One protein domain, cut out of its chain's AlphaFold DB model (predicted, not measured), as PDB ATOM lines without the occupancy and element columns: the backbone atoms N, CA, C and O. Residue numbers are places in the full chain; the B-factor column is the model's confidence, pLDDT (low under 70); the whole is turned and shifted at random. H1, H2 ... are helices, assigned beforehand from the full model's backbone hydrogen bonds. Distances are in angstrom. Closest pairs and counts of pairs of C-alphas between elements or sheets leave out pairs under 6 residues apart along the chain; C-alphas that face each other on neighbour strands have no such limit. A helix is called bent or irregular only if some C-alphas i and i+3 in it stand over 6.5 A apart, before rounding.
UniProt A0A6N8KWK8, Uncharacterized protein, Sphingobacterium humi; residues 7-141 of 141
ATOM      1  N   SER A   7     -66.886  -8.693   9.148       49.81
ATOM      2  CA  SER A   7     -66.163  -7.460   9.487       49.81
ATOM      3  C   SER A   7     -65.196  -7.609  10.668       49.81
ATOM      4  O   SER A   7     -64.163  -6.954  10.685       49.81
ATOM      5  N   LEU A   8     -65.501  -8.476  11.643       45.22
ATOM      6  CA  LEU A   8     -64.626  -8.718  12.799       45.22
ATOM      7  C   LEU A   8     -63.419  -9.589  12.429       45.22
ATOM      8  O   LEU A   8     -62.343  -9.421  13.000       45.22
ATOM      9  N   MET A   9     -63.587 -10.517  11.477       51.41
ATOM     10  CA  MET A   9     -62.464 -11.308  10.964       51.41
ATOM     11  C   MET A   9     -61.513 -10.453  10.129       51.41
ATOM     12  O   MET A   9     -60.303 -10.595  10.293       51.41
ATOM     13  N   ASP A  10     -62.041  -9.546   9.306       58.19
ATOM     14  CA  ASP A  10     -61.224  -8.623   8.510       58.19
ATOM     15  C   ASP A  10     -60.454  -7.625   9.387       58.19
ATOM     16  O   ASP A  10     -59.265  -7.409   9.171       58.19
ATOM     17  N   GLU A  11     -61.072  -7.059  10.431       62.00
ATOM     18  CA  GLU A  11     -60.380  -6.155  11.364       62.00
ATOM     19  C   GLU A  11     -59.241  -6.852  12.125       62.00
ATOM     20  O   GLU A  11     -58.153  -6.293  12.278       62.00
ATOM     21  N   HIS A  12     -59.458  -8.094  12.564       65.31
ATOM     22  CA  HIS A  12     -58.437  -8.879  13.257       65.31
ATOM     23  C   HIS A  12     -57.301  -9.316  12.318       65.31
ATOM     24  O   HIS A  12     -56.129  -9.293  12.703       65.31
ATOM     25  N   LEU A  13     -57.628  -9.694  11.078       67.44
ATOM     26  CA  LEU A  13     -56.637 -10.019  10.054       67.44
ATOM     27  C   LEU A  13     -55.780  -8.789   9.719       67.44
ATOM     28  O   LEU A  13     -54.555  -8.889   9.708       67.44
ATOM     29  N   ASN A  14     -56.407  -7.624   9.552       69.94
ATOM     30  CA  ASN A  14     -55.719  -6.358   9.303       69.94
ATOM     31  C   ASN A  14     -54.799  -5.955  10.465       69.94
ATOM     32  O   ASN A  14     -53.688  -5.486  10.229       69.94
ATOM     33  N   GLY A  15     -55.211  -6.184  11.718       72.25
ATOM     34  CA  GLY A  15     -54.362  -5.962  12.894       72.25
ATOM     35  C   GLY A  15     -53.081  -6.801  12.863       72.25
ATOM     36  O   GLY A  15     -51.983  -6.265  12.996       72.25
ATOM     37  N   LYS A  16     -53.209  -8.101  12.580       71.38
ATOM     38  CA  LYS A  16     -52.066  -9.017  12.474       71.38
ATOM     39  C   LYS A  16     -51.164  -8.728  11.274       71.38
ATOM     40  O   LYS A  16     -49.946  -8.857  11.371       71.38
ATOM     41  N   ILE A  17     -51.743  -8.332  10.140       73.00
ATOM     42  CA  ILE A  17     -50.975  -7.896   8.967       73.00
ATOM     43  C   ILE A  17     -50.178  -6.637   9.306       73.00
ATOM     44  O   ILE A  17     -49.008  -6.559   8.947       73.00
ATOM     45  N   ASN A  18     -50.762  -5.684  10.034       71.19
ATOM     46  CA  ASN A  18     -50.060  -4.476  10.463       71.19
ATOM     47  C   ASN A  18     -48.914  -4.770  11.436       71.19
ATOM     48  O   ASN A  18     -47.857  -4.156  11.312       71.19
ATOM     49  N   GLU A  19     -49.084  -5.715  12.363       72.75
ATOM     50  CA  GLU A  19     -47.983  -6.211  13.200       72.75
ATOM     51  C   GLU A  19     -46.879  -6.808  12.322       72.75
ATOM     52  O   GLU A  19     -45.733  -6.360  12.380       72.75
ATOM     53  N   LEU A  20     -47.226  -7.735  11.425       74.00
ATOM     54  CA  LEU A  20     -46.266  -8.319  10.491       74.00
ATOM     55  C   LEU A  20     -45.570  -7.236   9.661       74.00
ATOM     56  O   LEU A  20     -44.360  -7.290   9.539       74.00
ATOM     57  N   LEU A  21     -46.261  -6.229   9.131       70.44
ATOM     58  CA  LEU A  21     -45.639  -5.153   8.348       70.44
ATOM     59  C   LEU A  21     -44.729  -4.255   9.193       70.44
ATOM     60  O   LEU A  21     -43.653  -3.877   8.731       70.44
ATOM     61  N   THR A  22     -45.139  -3.940  10.421       68.94
ATOM     62  CA  THR A  22     -44.383  -3.083  11.347       68.94
ATOM     63  C   THR A  22     -43.076  -3.749  11.747       68.94
ATOM     64  O   THR A  22     -42.031  -3.107  11.759       68.94
ATOM     65  N   HIS A  23     -43.119  -5.054  12.006       63.81
ATOM     66  CA  HIS A  23     -41.915  -5.826  12.243       63.81
ATOM     67  C   HIS A  23     -41.159  -6.016  10.917       63.81
ATOM     68  O   HIS A  23     -40.001  -5.641  10.821       63.81
ATOM     69  N   CYS A  24     -41.802  -6.474   9.842       64.44
ATOM     70  CA  CYS A  24     -41.105  -7.069   8.701       64.44
ATOM     71  C   CYS A  24     -40.652  -6.141   7.568       64.44
ATOM     72  O   CYS A  24     -39.789  -6.534   6.772       64.44
ATOM     73  N   CYS A  25     -41.232  -4.947   7.438       62.69
ATOM     74  CA  CYS A  25     -41.112  -4.138   6.226       62.69
ATOM     75  C   CYS A  25     -40.484  -2.772   6.498       62.69
ATOM     76  O   CYS A  25     -40.994  -1.979   7.279       62.69
ATOM     77  N   SER A  26     -39.412  -2.438   5.777       52.38
ATOM     78  CA  SER A  26     -38.846  -1.085   5.736       52.38
ATOM     79  C   SER A  26     -39.366  -0.336   4.496       52.38
ATOM     80  O   SER A  26     -38.655  -0.234   3.496       52.38
ATOM     81  N   GLY A  27     -40.624   0.127   4.511       54.16
ATOM     82  CA  GLY A  27     -41.224   0.913   3.417       54.16
ATOM     83  C   GLY A  27     -42.725   0.672   3.198       54.16
ATOM     84  O   GLY A  27     -43.350  -0.083   3.936       54.16
ATOM     85  N   TYR A  28     -43.298   1.302   2.162       47.62
ATOM     86  CA  TYR A  28     -44.661   1.017   1.688       47.62
ATOM     87  C   TYR A  28     -44.679  -0.345   0.987       47.62
ATOM     88  O   TYR A  28     -44.487  -0.435  -0.224       47.62
ATOM     89  N   PHE A  29     -44.863  -1.409   1.762       61.22
ATOM     90  CA  PHE A  29     -45.068  -2.752   1.239       61.22
ATOM     91  C   PHE A  29     -46.538  -3.118   1.396       61.22
ATOM     92  O   PHE A  29     -47.023  -3.241   2.518       61.22
ATOM     93  N   ASN A  30     -47.255  -3.274   0.282       57.34
ATOM     94  CA  ASN A  30     -48.662  -3.650   0.344       57.34
ATOM     95  C   ASN A  30     -48.766  -5.178   0.327       57.34
ATOM     96  O   ASN A  30     -48.731  -5.813  -0.724       57.34
ATOM     97  N   ILE A  31     -48.902  -5.779   1.506       65.00
ATOM     98  CA  ILE A  31     -49.334  -7.180   1.620       65.00
ATOM     99  C   ILE A  31     -50.757  -7.371   1.067       65.00
ATOM    100  O   ILE A  31     -51.137  -8.485   0.716       65.00
ATOM    101  N   GLU A  32     -51.505  -6.279   0.897       65.19
ATOM    102  CA  GLU A  32     -52.834  -6.235   0.279       65.19
ATOM    103  C   GLU A  32     -52.889  -6.798  -1.153       65.19
ATOM    104  O   GLU A  32     -53.967  -7.179  -1.597       65.19
ATOM    105  N   HIS A  33     -51.762  -6.886  -1.877       70.06
ATOM    106  CA  HIS A  33     -51.737  -7.520  -3.205       70.06
ATOM    107  C   HIS A  33     -51.841  -9.054  -3.126       70.06
ATOM    108  O   HIS A  33     -52.361  -9.690  -4.039       70.06
ATOM    109  N   PHE A  34     -51.390  -9.660  -2.021       73.06
ATOM    110  CA  PHE A  34     -51.500 -11.102  -1.834       73.06
ATOM    111  C   PHE A  34     -52.952 -11.521  -1.589       73.06
ATOM    112  O   PHE A  34     -53.706 -10.841  -0.894       73.06
ATOM    113  N   SER A  35     -53.329 -12.700  -2.093       80.88
ATOM    114  CA  SER A  35     -54.612 -13.317  -1.750       80.88
ATOM    115  C   SER A  35     -54.719 -13.578  -0.242       80.88
ATOM    116  O   SER A  35     -53.714 -13.834   0.426       80.88
ATOM    117  N   SER A  36     -55.946 -13.575   0.291       80.88
ATOM    118  CA  SER A  36     -56.201 -13.802   1.725       80.88
ATOM    119  C   SER A  36     -55.547 -15.092   2.245       80.88
ATOM    120  O   SER A  36     -54.943 -15.091   3.316       80.88
ATOM    121  N   ASP A  37     -55.549 -16.164   1.446       81.69
ATOM    122  CA  ASP A  37     -54.899 -17.435   1.797       81.69
ATOM    123  C   ASP A  37     -53.382 -17.285   1.997       81.69
ATOM    124  O   ASP A  37     -52.806 -17.839   2.936       81.69
ATOM    125  N   ARG A  38     -52.713 -16.503   1.139       82.69
ATOM    126  CA  ARG A  38     -51.269 -16.242   1.236       82.69
ATOM    127  C   ARG A  38     -50.945 -15.324   2.410       82.69
ATOM    128  O   ARG A  38     -49.961 -15.561   3.108       82.69
ATOM    129  N   GLN A  39     -51.794 -14.331   2.675       82.69
ATOM    130  CA  GLN A  39     -51.676 -13.480   3.861       82.69
ATOM    131  C   GLN A  39     -51.781 -14.314   5.146       82.69
ATOM    132  O   GLN A  39     -50.918 -14.221   6.017       82.69
ATOM    133  N   GLN A  40     -52.779 -15.197   5.241       84.81
ATOM    134  CA  GLN A  40     -52.931 -16.105   6.381       84.81
ATOM    135  C   GLN A  40     -51.748 -17.069   6.523       84.81
ATOM    136  O   GLN A  40     -51.294 -17.318   7.639       84.81
ATOM    137  N   ALA A  41     -51.207 -17.581   5.415       84.88
ATOM    138  CA  ALA A  41     -50.033 -18.449   5.438       84.88
ATOM    139  C   ALA A  41     -48.778 -17.729   5.967       84.88
ATOM    140  O   ALA A  41     -48.023 -18.309   6.751       84.88
ATOM    141  N   LEU A  42     -48.569 -16.464   5.586       84.94
ATOM    142  CA  LEU A  42     -47.485 -15.629   6.114       84.94
ATOM    143  C   LEU A  42     -47.656 -15.363   7.610       84.94
ATOM    144  O   LEU A  42     -46.702 -15.528   8.368       84.94
ATOM    145  N   LEU A  43     -48.871 -15.024   8.044       85.50
ATOM    146  CA  LEU A  43     -49.181 -14.834   9.462       85.50
ATOM    147  C   LEU A  43     -48.941 -16.108  10.274       85.50
ATOM    148  O   LEU A  43     -48.375 -16.045  11.361       85.50
ATOM    149  N   ALA A  44     -49.305 -17.272   9.735       87.38
ATOM    150  CA  ALA A  44     -49.077 -18.549  10.398       87.38
ATOM    151  C   ALA A  44     -47.583 -18.869  10.580       87.38
ATOM    152  O   ALA A  44     -47.222 -19.512  11.564       87.38
ATOM    153  N   LEU A  45     -46.712 -18.444   9.655       87.69
ATOM    154  CA  LEU A  45     -45.258 -18.539   9.836       87.69
ATOM    155  C   LEU A  45     -44.755 -17.499  10.842       87.69
ATOM    156  O   LEU A  45     -43.978 -17.839  11.729       87.69
ATOM    157  N   PHE A  46     -45.227 -16.254  10.744       85.50
ATOM    158  CA  PHE A  46     -44.848 -15.181  11.665       85.50
ATOM    159  C   PHE A  46     -45.176 -15.533  13.117       85.50
ATOM    160  O   PHE A  46     -44.360 -15.319  14.012       85.50
ATOM    161  N   ASP A  47     -46.324 -16.174  13.346       86.75
ATOM    162  CA  ASP A  47     -46.756 -16.573  14.679       86.75
ATOM    163  C   ASP A  47     -45.857 -17.629  15.346       86.75
ATOM    164  O   ASP A  47     -45.888 -17.748  16.571       86.75
ATOM    165  N   GLN A  48     -45.013 -18.331  14.582       88.00
ATOM    166  CA  GLN A  48     -44.077 -19.343  15.090       88.00
ATOM    167  C   GLN A  48     -42.740 -18.766  15.574       88.00
ATOM    168  O   GLN A  48     -41.960 -19.486  16.200       88.00
ATOM    169  N   ILE A  49     -42.449 -17.496  15.288       85.06
ATOM    170  CA  ILE A  49     -41.173 -16.873  15.646       85.06
ATOM    171  C   ILE A  49     -41.188 -16.511  17.133       85.06
ATOM    172  O   ILE A  49     -41.976 -15.675  17.573       85.06
ATOM    173  N   GLN A  50     -40.279 -17.109  17.906       83.06
ATOM    174  CA  GLN A  50     -40.250 -16.976  19.366       83.06
ATOM    175  C   GLN A  50     -39.986 -15.540  19.835       83.06
ATOM    176  O   GLN A  50     -40.607 -15.080  20.790       83.06
ATOM    177  N   TYR A  51     -39.069 -14.832  19.178       76.12
ATOM    178  CA  TYR A  51     -38.633 -13.498  19.599       76.12
ATOM    179  C   TYR A  51     -39.221 -12.364  18.749       76.12
ATOM    180  O   TYR A  51     -38.680 -11.262  18.757       76.12
ATOM    181  N   LYS A  52     -40.327 -12.602  18.027       76.56
ATOM    182  CA  LYS A  52     -40.912 -11.629  17.082       76.56
ATOM    183  C   LYS A  52     -41.210 -10.257  17.706       76.56
ATOM    184  O   LYS A  52     -40.922  -9.247  17.076       76.56
ATOM    185  N   ASP A  53     -41.655 -10.224  18.964       72.81
ATOM    186  CA  ASP A  53     -42.035  -8.989  19.675       72.81
ATOM    187  C   ASP A  53     -40.833  -8.116  20.069       72.81
ATOM    188  O   ASP A  53     -40.955  -6.908  20.251       72.81
ATOM    189  N   ILE A  54     -39.653  -8.725  20.214       69.38
ATOM    190  CA  ILE A  54     -38.414  -8.027  20.590       69.38
ATOM    191  C   ILE A  54     -37.740  -7.428  19.344       69.38
ATOM    192  O   ILE A  54     -36.862  -6.572  19.443       69.38
ATOM    193  N   ILE A  55     -38.148  -7.860  18.151       66.38
ATOM    194  CA  ILE A  55     -37.454  -7.569  16.901       66.38
ATOM    195  C   ILE A  55     -38.158  -6.413  16.205       66.38
ATOM    196  O   ILE A  55     -39.073  -6.595  15.403       66.38
ATOM    197  N   ASP A  56     -37.701  -5.209  16.530       66.62
ATOM    198  CA  ASP A  56     -38.180  -3.952  15.952       66.62
ATOM    199  C   ASP A  56     -37.590  -3.697  14.555       66.62
ATOM    200  O   ASP A  56     -36.445  -4.071  14.287       66.62
ATOM    201  N   GLN A  57     -38.343  -3.015  13.687       62.88
ATOM    202  CA  GLN A  57     -38.073  -2.644  12.288       62.88
ATOM    203  C   GLN A  57     -36.635  -2.157  12.020       62.88
ATOM    204  O   GLN A  57     -36.058  -2.388  10.950       62.88
ATOM    205  N   ALA A  58     -36.016  -1.487  12.995       59.06
ATOM    206  CA  ALA A  58     -34.624  -1.049  12.923       59.06
ATOM    207  C   ALA A  58     -33.648  -2.232  12.783       59.06
ATOM    208  O   ALA A  58     -32.721  -2.198  11.968       59.06
ATOM    209  N   PHE A  59     -33.893  -3.317  13.514       64.88
ATOM    210  CA  PHE A  59     -33.119  -4.545  13.403       64.88
ATOM    211  C   PHE A  59     -33.378  -5.273  12.078       64.88
ATOM    212  O   PHE A  59     -32.464  -5.859  11.504       64.88
ATOM    213  N   TRP A  60     -34.586  -5.160  11.525       63.12
ATOM    214  CA  TRP A  60     -34.914  -5.683  10.195       63.12
ATOM    215  C   TRP A  60     -34.191  -4.940   9.072       63.12
ATOM    216  O   TRP A  60     -33.767  -5.550   8.087       63.12
ATOM    217  N   SER A  61     -34.008  -3.627   9.224       62.41
ATOM    218  CA  SER A  61     -33.212  -2.815   8.300       62.41
ATOM    219  C   SER A  61     -31.734  -3.205   8.364       62.41
ATOM    220  O   SER A  61     -31.100  -3.372   7.323       62.41
ATOM    221  N   LEU A  62     -31.215  -3.454   9.571       68.19
ATOM    222  CA  LEU A  62     -29.860  -3.962   9.776       68.19
ATOM    223  C   LEU A  62     -29.682  -5.363   9.175       68.19
ATOM    224  O   LEU A  62     -28.798  -5.564   8.348       68.19
ATOM    225  N   GLY A  63     -30.549  -6.315   9.527       64.38
ATOM    226  CA  GLY A  63     -30.538  -7.673   8.981       64.38
ATOM    227  C   GLY A  63     -30.647  -7.676   7.458       64.38
ATOM    228  O   GLY A  63     -29.930  -8.411   6.795       64.38
ATOM    229  N   GLY A  64     -31.449  -6.774   6.889       63.22
ATOM    230  CA  GLY A  64     -31.556  -6.555   5.449       63.22
ATOM    231  C   GLY A  64     -30.314  -6.040   4.762       63.22
ATOM    232  O   GLY A  64     -29.932  -6.564   3.719       63.22
ATOM    233  N   GLY A  65     -29.706  -5.011   5.350       65.00
ATOM    234  CA  GLY A  65     -28.424  -4.488   4.898       65.00
ATOM    235  C   GLY A  65     -27.322  -5.537   5.003       65.00
ATOM    236  O   GLY A  65     -26.423  -5.557   4.179       65.00
ATOM    237  N   LEU A  66     -27.408  -6.461   5.957       65.69
ATOM    238  CA  LEU A  66     -26.420  -7.526   6.121       65.69
ATOM    239  C   LEU A  66     -26.705  -8.763   5.255       65.69
ATOM    240  O   LEU A  66     -25.773  -9.468   4.874       65.69
ATOM    241  N   ASN A  67     -27.964  -8.998   4.876       61.66
ATOM    242  CA  ASN A  67     -28.370 -10.165   4.092       61.66
ATOM    243  C   ASN A  67     -27.697 -10.202   2.711       61.66
ATOM    244  O   ASN A  67     -27.423 -11.272   2.180       61.66
ATOM    245  N   HIS A  68     -27.359  -9.043   2.138       65.25
ATOM    246  CA  HIS A  68     -26.660  -8.991   0.853       65.25
ATOM    247  C   HIS A  68     -25.215  -9.522   0.917       65.25
ATOM    248  O   HIS A  68     -24.604  -9.766  -0.123       65.25
ATOM    249  N   TYR A  69     -24.652  -9.666   2.119       68.50
ATOM    250  CA  TYR A  69     -23.329 -10.240   2.346       68.50
ATOM    251  C   TYR A  69     -23.382 -11.742   2.666       68.50
ATOM    252  O   TYR A  69     -22.327 -12.350   2.820       68.50
ATOM    253  N   ASN A  70     -24.578 -12.346   2.752       70.50
ATOM    254  CA  ASN A  70     -24.784 -13.752   3.131       70.50
ATOM    255  C   ASN A  70     -24.068 -14.152   4.436       70.50
ATOM    256  O   ASN A  70     -23.582 -15.275   4.560       70.50
ATOM    257  N   LEU A  71     -23.994 -13.235   5.403       76.00
ATOM    258  CA  LEU A  71     -23.367 -13.498   6.695       76.00
ATOM    259  C   LEU A  71     -24.340 -14.226   7.627       76.00
ATOM    260  O   LEU A  71     -25.507 -13.852   7.757       76.00
ATOM    261  N   SER A  72     -23.842 -15.240   8.323       81.56
ATOM    262  CA  SER A  72     -24.510 -15.849   9.470       81.56
ATOM    263  C   SER A  72     -24.612 -14.869  10.643       81.56
ATOM    264  O   SER A  72     -23.845 -13.910  10.759       81.56
ATOM    265  N   LEU A  73     -25.529 -15.142  11.576       82.75
ATOM    266  CA  LEU A  73     -25.670 -14.338  12.792       82.75
ATOM    267  C   LEU A  73     -24.350 -14.257  13.586       82.75
ATOM    268  O   LEU A  73     -24.029 -13.207  14.140       82.75
ATOM    269  N   ASN A  74     -23.559 -15.334  13.613       87.12
ATOM    270  CA  ASN A  74     -22.258 -15.346  14.286       87.12
ATOM    271  C   ASN A  74     -21.216 -14.490  13.566       87.12
ATOM    272  O   ASN A  74     -20.466 -13.775  14.226       87.12
ATOM    273  N   GLU A  75     -21.189 -14.501  12.234       86.94
ATOM    274  CA  GLU A  75     -20.306 -13.615  11.466       86.94
ATOM    275  C   GLU A  75     -20.672 -12.142  11.684       86.94
ATOM    276  O   GLU A  75     -19.787 -11.309  11.869       86.94
ATOM    277  N   ILE A  76     -21.966 -11.824  11.781       85.00
ATOM    278  CA  ILE A  76     -22.437 -10.478  12.133       85.00
ATOM    279  C   ILE A  76     -21.979 -10.093  13.547       85.00
ATOM    280  O   ILE A  76     -21.447  -9.003  13.753       85.00
ATOM    281  N   LYS A  77     -22.145 -10.990  14.528       88.19
ATOM    282  CA  LYS A  77     -21.683 -10.782  15.912       88.19
ATOM    283  C   LYS A  77     -20.177 -10.512  15.971       88.19
ATOM    284  O   LYS A  77     -19.755  -9.587  16.665       88.19
ATOM    285  N   LEU A  78     -19.380 -11.290  15.238       90.50
ATOM    286  CA  LEU A  78     -17.928 -11.119  15.155       90.50
ATOM    287  C   LEU A  78     -17.555  -9.777  14.521       90.50
ATOM    288  O   LEU A  78     -16.758  -9.043  15.100       90.50
ATOM    289  N   ALA A  79     -18.194  -9.399  13.413       88.19
ATOM    290  CA  ALA A  79     -17.968  -8.104  12.775       88.19
ATOM    291  C   ALA A  79     -18.275  -6.930  13.724       88.19
ATOM    292  O   ALA A  79     -17.513  -5.966  13.803       88.19
ATOM    293  N   VAL A  80     -19.355  -7.019  14.511       89.75
ATOM    294  CA  VAL A  80     -19.679  -6.002  15.527       89.75
ATOM    295  C   VAL A  80     -18.592  -5.928  16.606       89.75
ATOM    296  O   VAL A  80     -18.203  -4.823  16.989       89.75
ATOM    297  N   LEU A  81     -18.061  -7.065  17.073       91.31
ATOM    298  CA  LEU A  81     -16.958  -7.092  18.045       91.31
ATOM    299  C   LEU A  81     -15.675  -6.468  17.490       91.31
ATOM    300  O   LEU A  81     -15.015  -5.700  18.193       91.31
ATOM    301  N   GLU A  82     -15.336  -6.756  16.235       91.44
ATOM    302  CA  GLU A  82     -14.179  -6.165  15.560       91.44
ATOM    303  C   GLU A  82     -14.307  -4.640  15.489       91.44
ATOM    304  O   GLU A  82     -13.397  -3.917  15.909       91.44
ATOM    305  N   ILE A  83     -15.468  -4.130  15.064       90.81
ATOM    306  CA  ILE A  83     -15.734  -2.687  15.018       90.81
ATOM    307  C   ILE A  83     -15.620  -2.088  16.423       90.81
ATOM    308  O   ILE A  83     -14.879  -1.120  16.610       90.81
ATOM    309  N   LEU A  84     -16.281  -2.691  17.414       92.44
ATOM    310  CA  LEU A  84     -16.278  -2.258  18.813       92.44
ATOM    311  C   LEU A  84     -14.864  -2.183  19.401       92.44
ATOM    312  O   LEU A  84     -14.582  -1.272  20.183       92.44
ATOM    313  N   SER A  85     -13.974  -3.102  19.015       91.06
ATOM    314  CA  SER A  85     -12.573  -3.118  19.456       91.06
ATOM    315  C   SER A  85     -11.744  -1.956  18.896       91.06
ATOM    316  O   SER A  85     -10.789  -1.517  19.534       91.06
ATOM    317  N   SER A  86     -12.133  -1.427  17.730       92.25
ATOM    318  CA  SER A  86     -11.428  -0.345  17.028       92.25
ATOM    319  C   SER A  86     -11.993   1.054  17.299       92.25
ATOM    320  O   SER A  86     -11.375   2.049  16.913       92.25
ATOM    321  N   ARG A  87     -13.185   1.159  17.904       93.50
ATOM    322  CA  ARG A  87     -13.825   2.448  18.205       93.50
ATOM    323  C   ARG A  87     -13.262   3.050  19.487       93.50
ATOM    324  O   ARG A  87     -13.180   2.379  20.511       93.50
ATOM    325  N   SER A  88     -12.920   4.334  19.429       91.81
ATOM    326  CA  SER A  88     -12.414   5.110  20.567       91.81
ATOM    327  C   SER A  88     -13.490   5.929  21.279       91.81
ATOM    328  O   SER A  88     -13.296   6.290  22.432       91.81
ATOM    329  N   ASP A  89     -14.599   6.243  20.605       96.69
ATOM    330  CA  ASP A  89     -15.697   7.016  21.186       96.69
ATOM    331  C   ASP A  89     -16.558   6.137  22.106       96.69
ATOM    332  O   ASP A  89     -17.101   5.111  21.690       96.69
ATOM    333  N   ASP A  90     -16.690   6.527  23.373       93.50
ATOM    334  CA  ASP A  90     -17.392   5.721  24.376       93.50
ATOM    335  C   ASP A  90     -18.899   5.610  24.119       93.50
ATOM    336  O   ASP A  90     -19.505   4.587  24.453       93.50
ATOM    337  N   ARG A  91     -19.512   6.623  23.498       92.94
ATOM    338  CA  ARG A  91     -20.939   6.609  23.167       92.94
ATOM    339  C   ARG A  91     -21.207   5.656  22.007       92.94
ATOM    340  O   ARG A  91     -22.133   4.853  22.096       92.94
ATOM    341  N   GLU A  92     -20.386   5.689  20.961       91.44
ATOM    342  CA  GLU A  92     -20.448   4.721  19.859       91.44
ATOM    343  C   GLU A  92     -20.233   3.293  20.368       91.44
ATOM    344  O   GLU A  92     -20.986   2.382  20.024       91.44
ATOM    345  N   ARG A  93     -19.246   3.091  21.250       92.69
ATOM    346  CA  ARG A  93     -18.995   1.782  21.867       92.69
ATOM    347  C   ARG A  93     -20.180   1.290  22.684       92.69
ATOM    348  O   ARG A  93     -20.450   0.094  22.661       92.69
ATOM    349  N   LEU A  94     -20.872   2.168  23.412       92.25
ATOM    350  CA  LEU A  94     -22.078   1.802  24.156       92.25
ATOM    351  C   LEU A  94     -23.177   1.311  23.203       92.25
ATOM    352  O   LEU A  94     -23.714   0.230  23.412       92.25
ATOM    353  N   ILE A  95     -23.439   2.044  22.117       88.44
ATOM    354  CA  ILE A  95     -24.431   1.655  21.101       88.44
ATOM    355  C   ILE A  95     -24.086   0.287  20.495       88.44
ATOM    356  O   ILE A  95     -24.949  -0.581  20.382       88.44
ATOM    357  N   LEU A  96     -22.815   0.059  20.152       90.44
ATOM    358  CA  LEU A  96     -22.357  -1.221  19.603       90.44
ATOM    359  C   LEU A  96     -22.476  -2.376  20.611       90.44
ATOM    360  O   LEU A  96     -22.773  -3.499  20.210       90.44
ATOM    361  N   LYS A  97     -22.275  -2.119  21.911       90.31
ATOM    362  CA  LYS A  97     -22.492  -3.119  22.973       90.31
ATOM    363  C   LYS A  97     -23.960  -3.503  23.087       90.31
ATOM    364  O   LYS A  97     -24.250  -4.692  23.153       90.31
ATOM    365  N   GLU A  98     -24.865  -2.527  23.075       87.69
ATOM    366  CA  GLU A  98     -26.309  -2.786  23.100       87.69
ATOM    367  C   GLU A  98     -26.741  -3.599  21.874       87.69
ATOM    368  O   GLU A  98     -27.440  -4.603  22.007       87.69
ATOM    369  N   LEU A  99     -26.234  -3.250  20.686       85.62
ATOM    370  CA  LEU A  99     -26.479  -4.029  19.473       85.62
ATOM    371  C   LEU A  99     -25.953  -5.469  19.594       85.62
ATOM    372  O   LEU A  99     -26.632  -6.416  19.204       85.62
ATOM    373  N   PHE A 100     -24.753  -5.654  20.149       88.31
ATOM    374  CA  PHE A 100     -24.183  -6.981  20.369       88.31
ATOM    375  C   PHE A 100     -24.992  -7.806  21.379       88.31
ATOM    376  O   PHE A 100     -25.208  -8.999  21.165       88.31
ATOM    377  N   LEU A 101     -25.466  -7.199  22.470       86.25
ATOM    378  CA  LEU A 101     -26.336  -7.863  23.443       86.25
ATOM    379  C   LEU A 101     -27.653  -8.285  22.795       86.25
ATOM    380  O   LEU A 101     -28.058  -9.438  22.934       86.25
ATOM    381  N   PHE A 102     -28.262  -7.393  22.020       80.69
ATOM    382  CA  PHE A 102     -29.472  -7.685  21.265       80.69
ATOM    383  C   PHE A 102     -29.283  -8.878  20.313       80.69
ATOM    384  O   PHE A 102     -30.057  -9.832  20.347       80.69
ATOM    385  N   LEU A 103     -28.196  -8.886  19.534       82.00
ATOM    386  CA  LEU A 103     -27.839 -10.002  18.649       82.00
ATOM    387  C   LEU A 103     -27.673 -11.333  19.399       82.00
ATOM    388  O   LEU A 103     -27.867 -12.389  18.804       82.00
ATOM    389  N   ASN A 104     -27.283 -11.309  20.677       82.75
ATOM    390  CA  ASN A 104     -27.145 -12.510  21.508       82.75
ATOM    391  C   ASN A 104     -28.453 -12.986  22.142       82.75
ATOM    392  O   ASN A 104     -28.553 -14.168  22.459       82.75
ATOM    393  N   ILE A 105     -29.432 -12.099  22.324       81.06
ATOM    394  CA  ILE A 105     -30.789 -12.484  22.740       81.06
ATOM    395  C   ILE A 105     -31.486 -13.237  21.602       81.06
ATOM    396  O   ILE A 105     -32.268 -14.149  21.856       81.06
ATOM    397  N   LEU A 106     -31.169 -12.884  20.355       75.25
ATOM    398  CA  LEU A 106     -31.641 -13.610  19.187       75.25
ATOM    399  C   LEU A 106     -30.941 -14.955  19.048       75.25
ATOM    400  O   LEU A 106     -29.716 -15.038  18.907       75.25
ATOM    401  N   ASP A 107     -31.745 -16.011  19.022       76.88
ATOM    402  CA  ASP A 107     -31.279 -17.306  18.570       76.88
ATOM    403  C   ASP A 107     -31.156 -17.326  17.038       76.88
ATOM    404  O   ASP A 107     -31.825 -16.587  16.306       76.88
ATOM    405  N   GLU A 108     -30.264 -18.179  16.533       79.19
ATOM    406  CA  GLU A 108     -30.055 -18.325  15.088       79.19
ATOM    407  C   GLU A 108     -31.353 -18.696  14.372       79.19
ATOM    408  O   GLU A 108     -31.617 -18.206  13.275       79.19
ATOM    409  N   ARG A 109     -32.194 -19.519  15.009       84.50
ATOM    410  CA  ARG A 109     -33.454 -19.964  14.422       84.50
ATOM    411  C   ARG A 109     -34.389 -18.792  14.146       84.50
ATOM    412  O   ARG A 109     -34.803 -18.641  12.997       84.50
ATOM    413  N   SER A 110     -34.676 -17.944  15.139       82.25
ATOM    414  CA  SER A 110     -35.550 -16.784  14.928       82.25
ATOM    415  C   SER A 110     -34.955 -15.840  13.890       82.25
ATOM    416  O   SER A 110     -35.681 -15.365  13.020       82.25
ATOM    417  N   TYR A 111     -33.635 -15.625  13.907       80.44
ATOM    418  CA  TYR A 111     -32.953 -14.798  12.909       80.44
ATOM    419  C   TYR A 111     -33.197 -15.288  11.469       80.44
ATOM    420  O   TYR A 111     -33.575 -14.507  10.590       80.44
ATOM    421  N   TYR A 112     -33.035 -16.588  11.214       83.00
ATOM    422  CA  TYR A 112     -33.242 -17.150   9.881       83.00
ATOM    423  C   TYR A 112     -34.716 -17.229   9.476       83.00
ATOM    424  O   TYR A 112     -35.045 -16.931   8.329       83.00
ATOM    425  N   GLN A 113     -35.610 -17.561  10.407       86.12
ATOM    426  CA  GLN A 113     -37.059 -17.556  10.183       86.12
ATOM    427  C   GLN A 113     -37.556 -16.180   9.734       86.12
ATOM    428  O   GLN A 113     -38.310 -16.061   8.767       86.12
ATOM    429  N   ILE A 114     -37.056 -15.134  10.382       79.88
ATOM    430  CA  ILE A 114     -37.339 -13.734  10.064       79.88
ATOM    431  C   ILE A 114     -36.844 -13.361   8.673       79.88
ATOM    432  O   ILE A 114     -37.602 -12.826   7.860       79.88
ATOM    433  N   ASN A 115     -35.594 -13.701   8.356       77.69
ATOM    434  CA  ASN A 115     -35.047 -13.490   7.017       77.69
ATOM    435  C   ASN A 115     -35.824 -14.275   5.949       77.69
ATOM    436  O   ASN A 115     -35.996 -13.786   4.831       77.69
ATOM    437  N   GLY A 116     -36.333 -15.458   6.291       83.81
ATOM    438  CA  GLY A 116     -37.234 -16.242   5.457       83.81
ATOM    439  C   GLY A 116     -38.532 -15.497   5.147       83.81
ATOM    440  O   GLY A 116     -38.860 -15.316   3.976       83.81
ATOM    441  N   ILE A 117     -39.232 -14.991   6.168       84.50
ATOM    442  CA  ILE A 117     -40.464 -14.201   5.978       84.50
ATOM    443  C   ILE A 117     -40.194 -12.967   5.123       84.50
ATOM    444  O   ILE A 117     -40.957 -12.686   4.203       84.50
ATOM    445  N   ARG A 118     -39.073 -12.272   5.336       77.25
ATOM    446  CA  ARG A 118     -38.680 -11.135   4.495       77.25
ATOM    447  C   ARG A 118     -38.570 -11.521   3.021       77.25
ATOM    448  O   ARG A 118     -39.045 -10.774   2.167       77.25
ATOM    449  N   GLN A 119     -37.930 -12.648   2.710       79.19
ATOM    450  CA  GLN A 119     -37.820 -13.112   1.326       79.19
ATOM    451  C   GLN A 119     -39.198 -13.354   0.715       79.19
ATOM    452  O   GLN A 119     -39.387 -13.011  -0.444       79.19
ATOM    453  N   LEU A 120     -40.148 -13.887   1.490       83.62
ATOM    454  CA  LEU A 120     -41.515 -14.142   1.034       83.62
ATOM    455  C   LEU A 120     -42.319 -12.866   0.825       83.62
ATOM    456  O   LEU A 120     -43.002 -12.744  -0.186       83.62
ATOM    457  N   VAL A 121     -42.214 -11.909   1.747       78.69
ATOM    458  CA  VAL A 121     -42.906 -10.624   1.623       78.69
ATOM    459  C   VAL A 121     -42.400  -9.868   0.398       78.69
ATOM    460  O   VAL A 121     -43.204  -9.341  -0.354       78.69
ATOM    461  N   ASN A 122     -41.089  -9.880   0.137       74.94
ATOM    462  CA  ASN A 122     -40.487  -9.199  -1.016       74.94
ATOM    463  C   ASN A 122     -40.480 -10.040  -2.310       74.94
ATOM    464  O   ASN A 122     -39.826  -9.665  -3.286       74.94
ATOM    465  N   CYS A 123     -41.147 -11.193  -2.314       78.44
ATOM    466  CA  CYS A 123     -41.134 -12.140  -3.421       78.44
ATOM    467  C   CYS A 123     -42.122 -11.727  -4.528       78.44
ATOM    468  O   CYS A 123     -43.257 -11.376  -4.200       78.44
ATOM    469  N   PRO A 124     -41.760 -11.828  -5.822       80.38
ATOM    470  CA  PRO A 124     -42.731 -11.742  -6.912       80.38
ATOM    471  C   PRO A 124     -43.817 -12.822  -6.792       80.38
ATOM    472  O   PRO A 124     -43.538 -13.960  -6.401       80.38
ATOM    473  N   GLU A 125     -45.058 -12.490  -7.156       79.75
ATOM    474  CA  GLU A 125     -46.203 -13.396  -6.997       79.75
ATOM    475  C   GLU A 125     -46.051 -14.708  -7.770       79.75
ATOM    476  O   GLU A 125     -46.532 -15.750  -7.319       79.75
ATOM    477  N   GLU A 126     -45.369 -14.671  -8.915       85.19
ATOM    478  CA  GLU A 126     -45.205 -15.806  -9.824       85.19
ATOM    479  C   GLU A 126     -44.354 -16.925  -9.217       85.19
ATOM    480  O   GLU A 126     -44.483 -18.085  -9.605       85.19
ATOM    481  N   VAL A 127     -43.483 -16.585  -8.264       86.19
ATOM    482  CA  VAL A 127     -42.559 -17.531  -7.624       86.19
ATOM    483  C   VAL A 127     -42.831 -17.700  -6.128       86.19
ATOM    484  O   VAL A 127     -42.120 -18.452  -5.459       86.19
ATOM    485  N   PHE A 128     -43.887 -17.063  -5.606       86.88
ATOM    486  CA  PHE A 128     -44.241 -17.097  -4.189       86.88
ATOM    487  C   PHE A 128     -44.411 -18.522  -3.664       86.88
ATOM    488  O   PHE A 128     -43.784 -18.867  -2.671       86.88
ATOM    489  N   ASP A 129     -45.201 -19.369  -4.330       88.44
ATOM    490  CA  ASP A 129     -45.531 -20.702  -3.803       88.44
ATOM    491  C   ASP A 129     -44.295 -21.615  -3.724       88.44
ATOM    492  O   ASP A 129     -44.121 -22.370  -2.762       88.44
ATOM    493  N   VAL A 130     -43.390 -21.498  -4.703       90.75
ATOM    494  CA  VAL A 130     -42.096 -22.196  -4.698       90.75
ATOM    495  C   VAL A 130     -41.239 -21.681  -3.547       90.75
ATOM    496  O   VAL A 130     -40.746 -22.470  -2.739       90.75
ATOM    497  N   LYS A 131     -41.120 -20.354  -3.416       87.62
ATOM    498  CA  LYS A 131     -40.296 -19.734  -2.378       87.62
ATOM    499  C   LYS A 131     -40.823 -20.003  -0.972       87.62
ATOM    500  O   LYS A 131     -40.041 -20.230  -0.053       87.62
ATOM    501  N   PHE A 132     -42.143 -20.023  -0.811       90.94
ATOM    502  CA  PHE A 132     -42.833 -20.343   0.432       90.94
ATOM    503  C   PHE A 132     -42.477 -21.744   0.905       90.94
ATOM    504  O   PHE A 132     -42.128 -21.930   2.071       90.94
ATOM    505  N   LYS A 133     -42.503 -22.721  -0.007       91.75
ATOM    506  CA  LYS A 133     -42.104 -24.091   0.302       91.75
ATOM    507  C   LYS A 133     -40.641 -24.169   0.746       91.75
ATOM    508  O   LYS A 133     -40.375 -24.735   1.800       91.75
ATOM    509  N   GLU A 134     -39.725 -23.538   0.007       90.88
ATOM    510  CA  GLU A 134     -38.297 -23.492   0.364       90.88
ATOM    511  C   GLU A 134     -38.063 -22.887   1.754       90.88
ATOM    512  O   GLU A 134     -37.379 -23.476   2.589       90.88
ATOM    513  N   VAL A 135     -38.638 -21.709   2.019       89.25
ATOM    514  CA  VAL A 135     -38.484 -20.992   3.294       89.25
ATOM    515  C   VAL A 135     -39.043 -21.811   4.450       89.25
ATOM    516  O   VAL A 135     -38.405 -21.914   5.499       89.25
ATOM    517  N   LYS A 136     -40.213 -22.427   4.256       91.00
ATOM    518  CA  LYS A 136     -40.841 -23.273   5.269       91.00
ATOM    519  C   LYS A 136     -39.985 -24.502   5.590       91.00
ATOM    520  O   LYS A 136     -39.763 -24.791   6.763       91.00
ATOM    521  N   GLU A 137     -39.478 -25.192   4.571       91.56
ATOM    522  CA  GLU A 137     -38.619 -26.374   4.735       91.56
ATOM    523  C   GLU A 137     -37.269 -26.027   5.378       91.56
ATOM    524  O   GLU A 137     -36.763 -26.771   6.213       91.56
ATOM    525  N   THR A 138     -36.702 -24.868   5.039       88.12
ATOM    526  CA  THR A 138     -35.366 -24.481   5.512       88.12
ATOM    527  C   THR A 138     -35.384 -23.947   6.946       88.12
ATOM    528  O   THR A 138     -34.471 -24.234   7.716       88.12
ATOM    529  N   TYR A 139     -36.399 -23.156   7.316       87.81
ATOM    530  CA  TYR A 139     -36.365 -22.366   8.557       87.81
ATOM    531  C   TYR A 139     -37.494 -22.681   9.549       87.81
ATOM    532  O   TYR A 139     -37.365 -22.388  10.740       87.81
ATOM    533  N   PHE A 140     -38.596 -23.284   9.097       88.19
ATOM    534  CA  PHE A 140     -39.795 -23.534   9.914       88.19
ATOM    535  C   PHE A 140     -40.121 -25.022  10.091       88.19
ATOM    536  O   PHE A 140     -41.200 -25.361  10.576       88.19
ATOM    537  N   SER A 141     -39.197 -25.901   9.699       80.38
ATOM    538  CA  SER A 141     -39.284 -27.346   9.952       80.38
ATOM    539  C   SER A 141     -38.699 -27.737  11.307       80.38
ATOM    540  O   SER A 141     -37.987 -26.904  11.929       80.38
TER     541      SER A 141
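This is residues 7 to 141 of the 141 residues of an uncharacterized protein of Sphingobacterium humi (UniProt A0A6N8KWK8). Three helices, H2, H6 and H7, lie side by side with their centres in a triangle, and H1 runs in from one far end of the domain, at Ser 7, and crosses H2 steeply. At the other far end H4 and H5 make a helical hairpin that reaches away from this group, with the short H3 between the two parts. The printed part has 135 residues with seven named helices, H1 to H7 in chain order, and no named strand: the class is all helix. Helix packing is part aligned, part crossed. The whole is compact by its radius of gyration of the C-alphas, 16.5 A, yet elongated in outline, spanning 55 by 29 by 24 A.

Start with H1, residues 7 to 24; with residues 16 to 20 alone it touches H2, residues 36 to 46, at a steep tilt of 50 degrees, the same way, the closest C-alphas being those of Leu 20 and Phe 46, 7.1 A apart. At His 23 you find H1 touching H3, residues 57 to 67, only at their ends: C-alphas 23 and 57 are 5.0 A apart. H4, residues 73 to 86, and H5, residues 90 to 105, form a hairpin, touching at a shallow tilt of 16 degrees, opposite ways, with the closest C-alphas, Leu 84 and Arg 93, 5.7 A apart. H6, residues 108 to 121, touches H2 with residues 114 to 120 alone, at a shallow tilt of 17 degrees, opposite ways; look at the closest C-alphas, Leu 42 and Ile 117, 7.2 A apart. H1, with Cys 24 alone, and H6 only just touch, with 3 pairs of C-alphas within 8 A. H3 is close to H6 but not clearly touching, about perpendicular at 90 degrees, with the closest C-alphas, Gly 63 and Asn 115, 7.6 A apart. H7, residues 125 to 139, forms a hairpin with H6, opposite ways at a shallow tilt of 7 degrees; the closest C-alphas, Gln 113 and Tyr 139, are 5.1 A apart. H5 and H7 are apart. Every O i to N i+4 pair is within hydrogen-bond range in H1 to H6; in H7 it is 9 of 11.

Find C-alpha 7 at (-66.163, -7.460, 9.487), where H1 begins its 25.1 A run. H2 measures 15.2 A, H3 14.8 A, H4 20.4 A, H5 22.7 A and H6 20.1 A. H7, 20.5 A, is irregular, C-alphas 126 and 129 being 7.8 A apart, and ends at C-alpha 139, (-36.365, -22.366, 8.557).

The farthest C-alphas, Ser 7 and Ser 88, are 56.3 A apart. The printed part has no cut, and the link from H1 to H2 is long. Look for pLDDT under 70 at residues 7 to 14, 22 to 32 and 54 to 69.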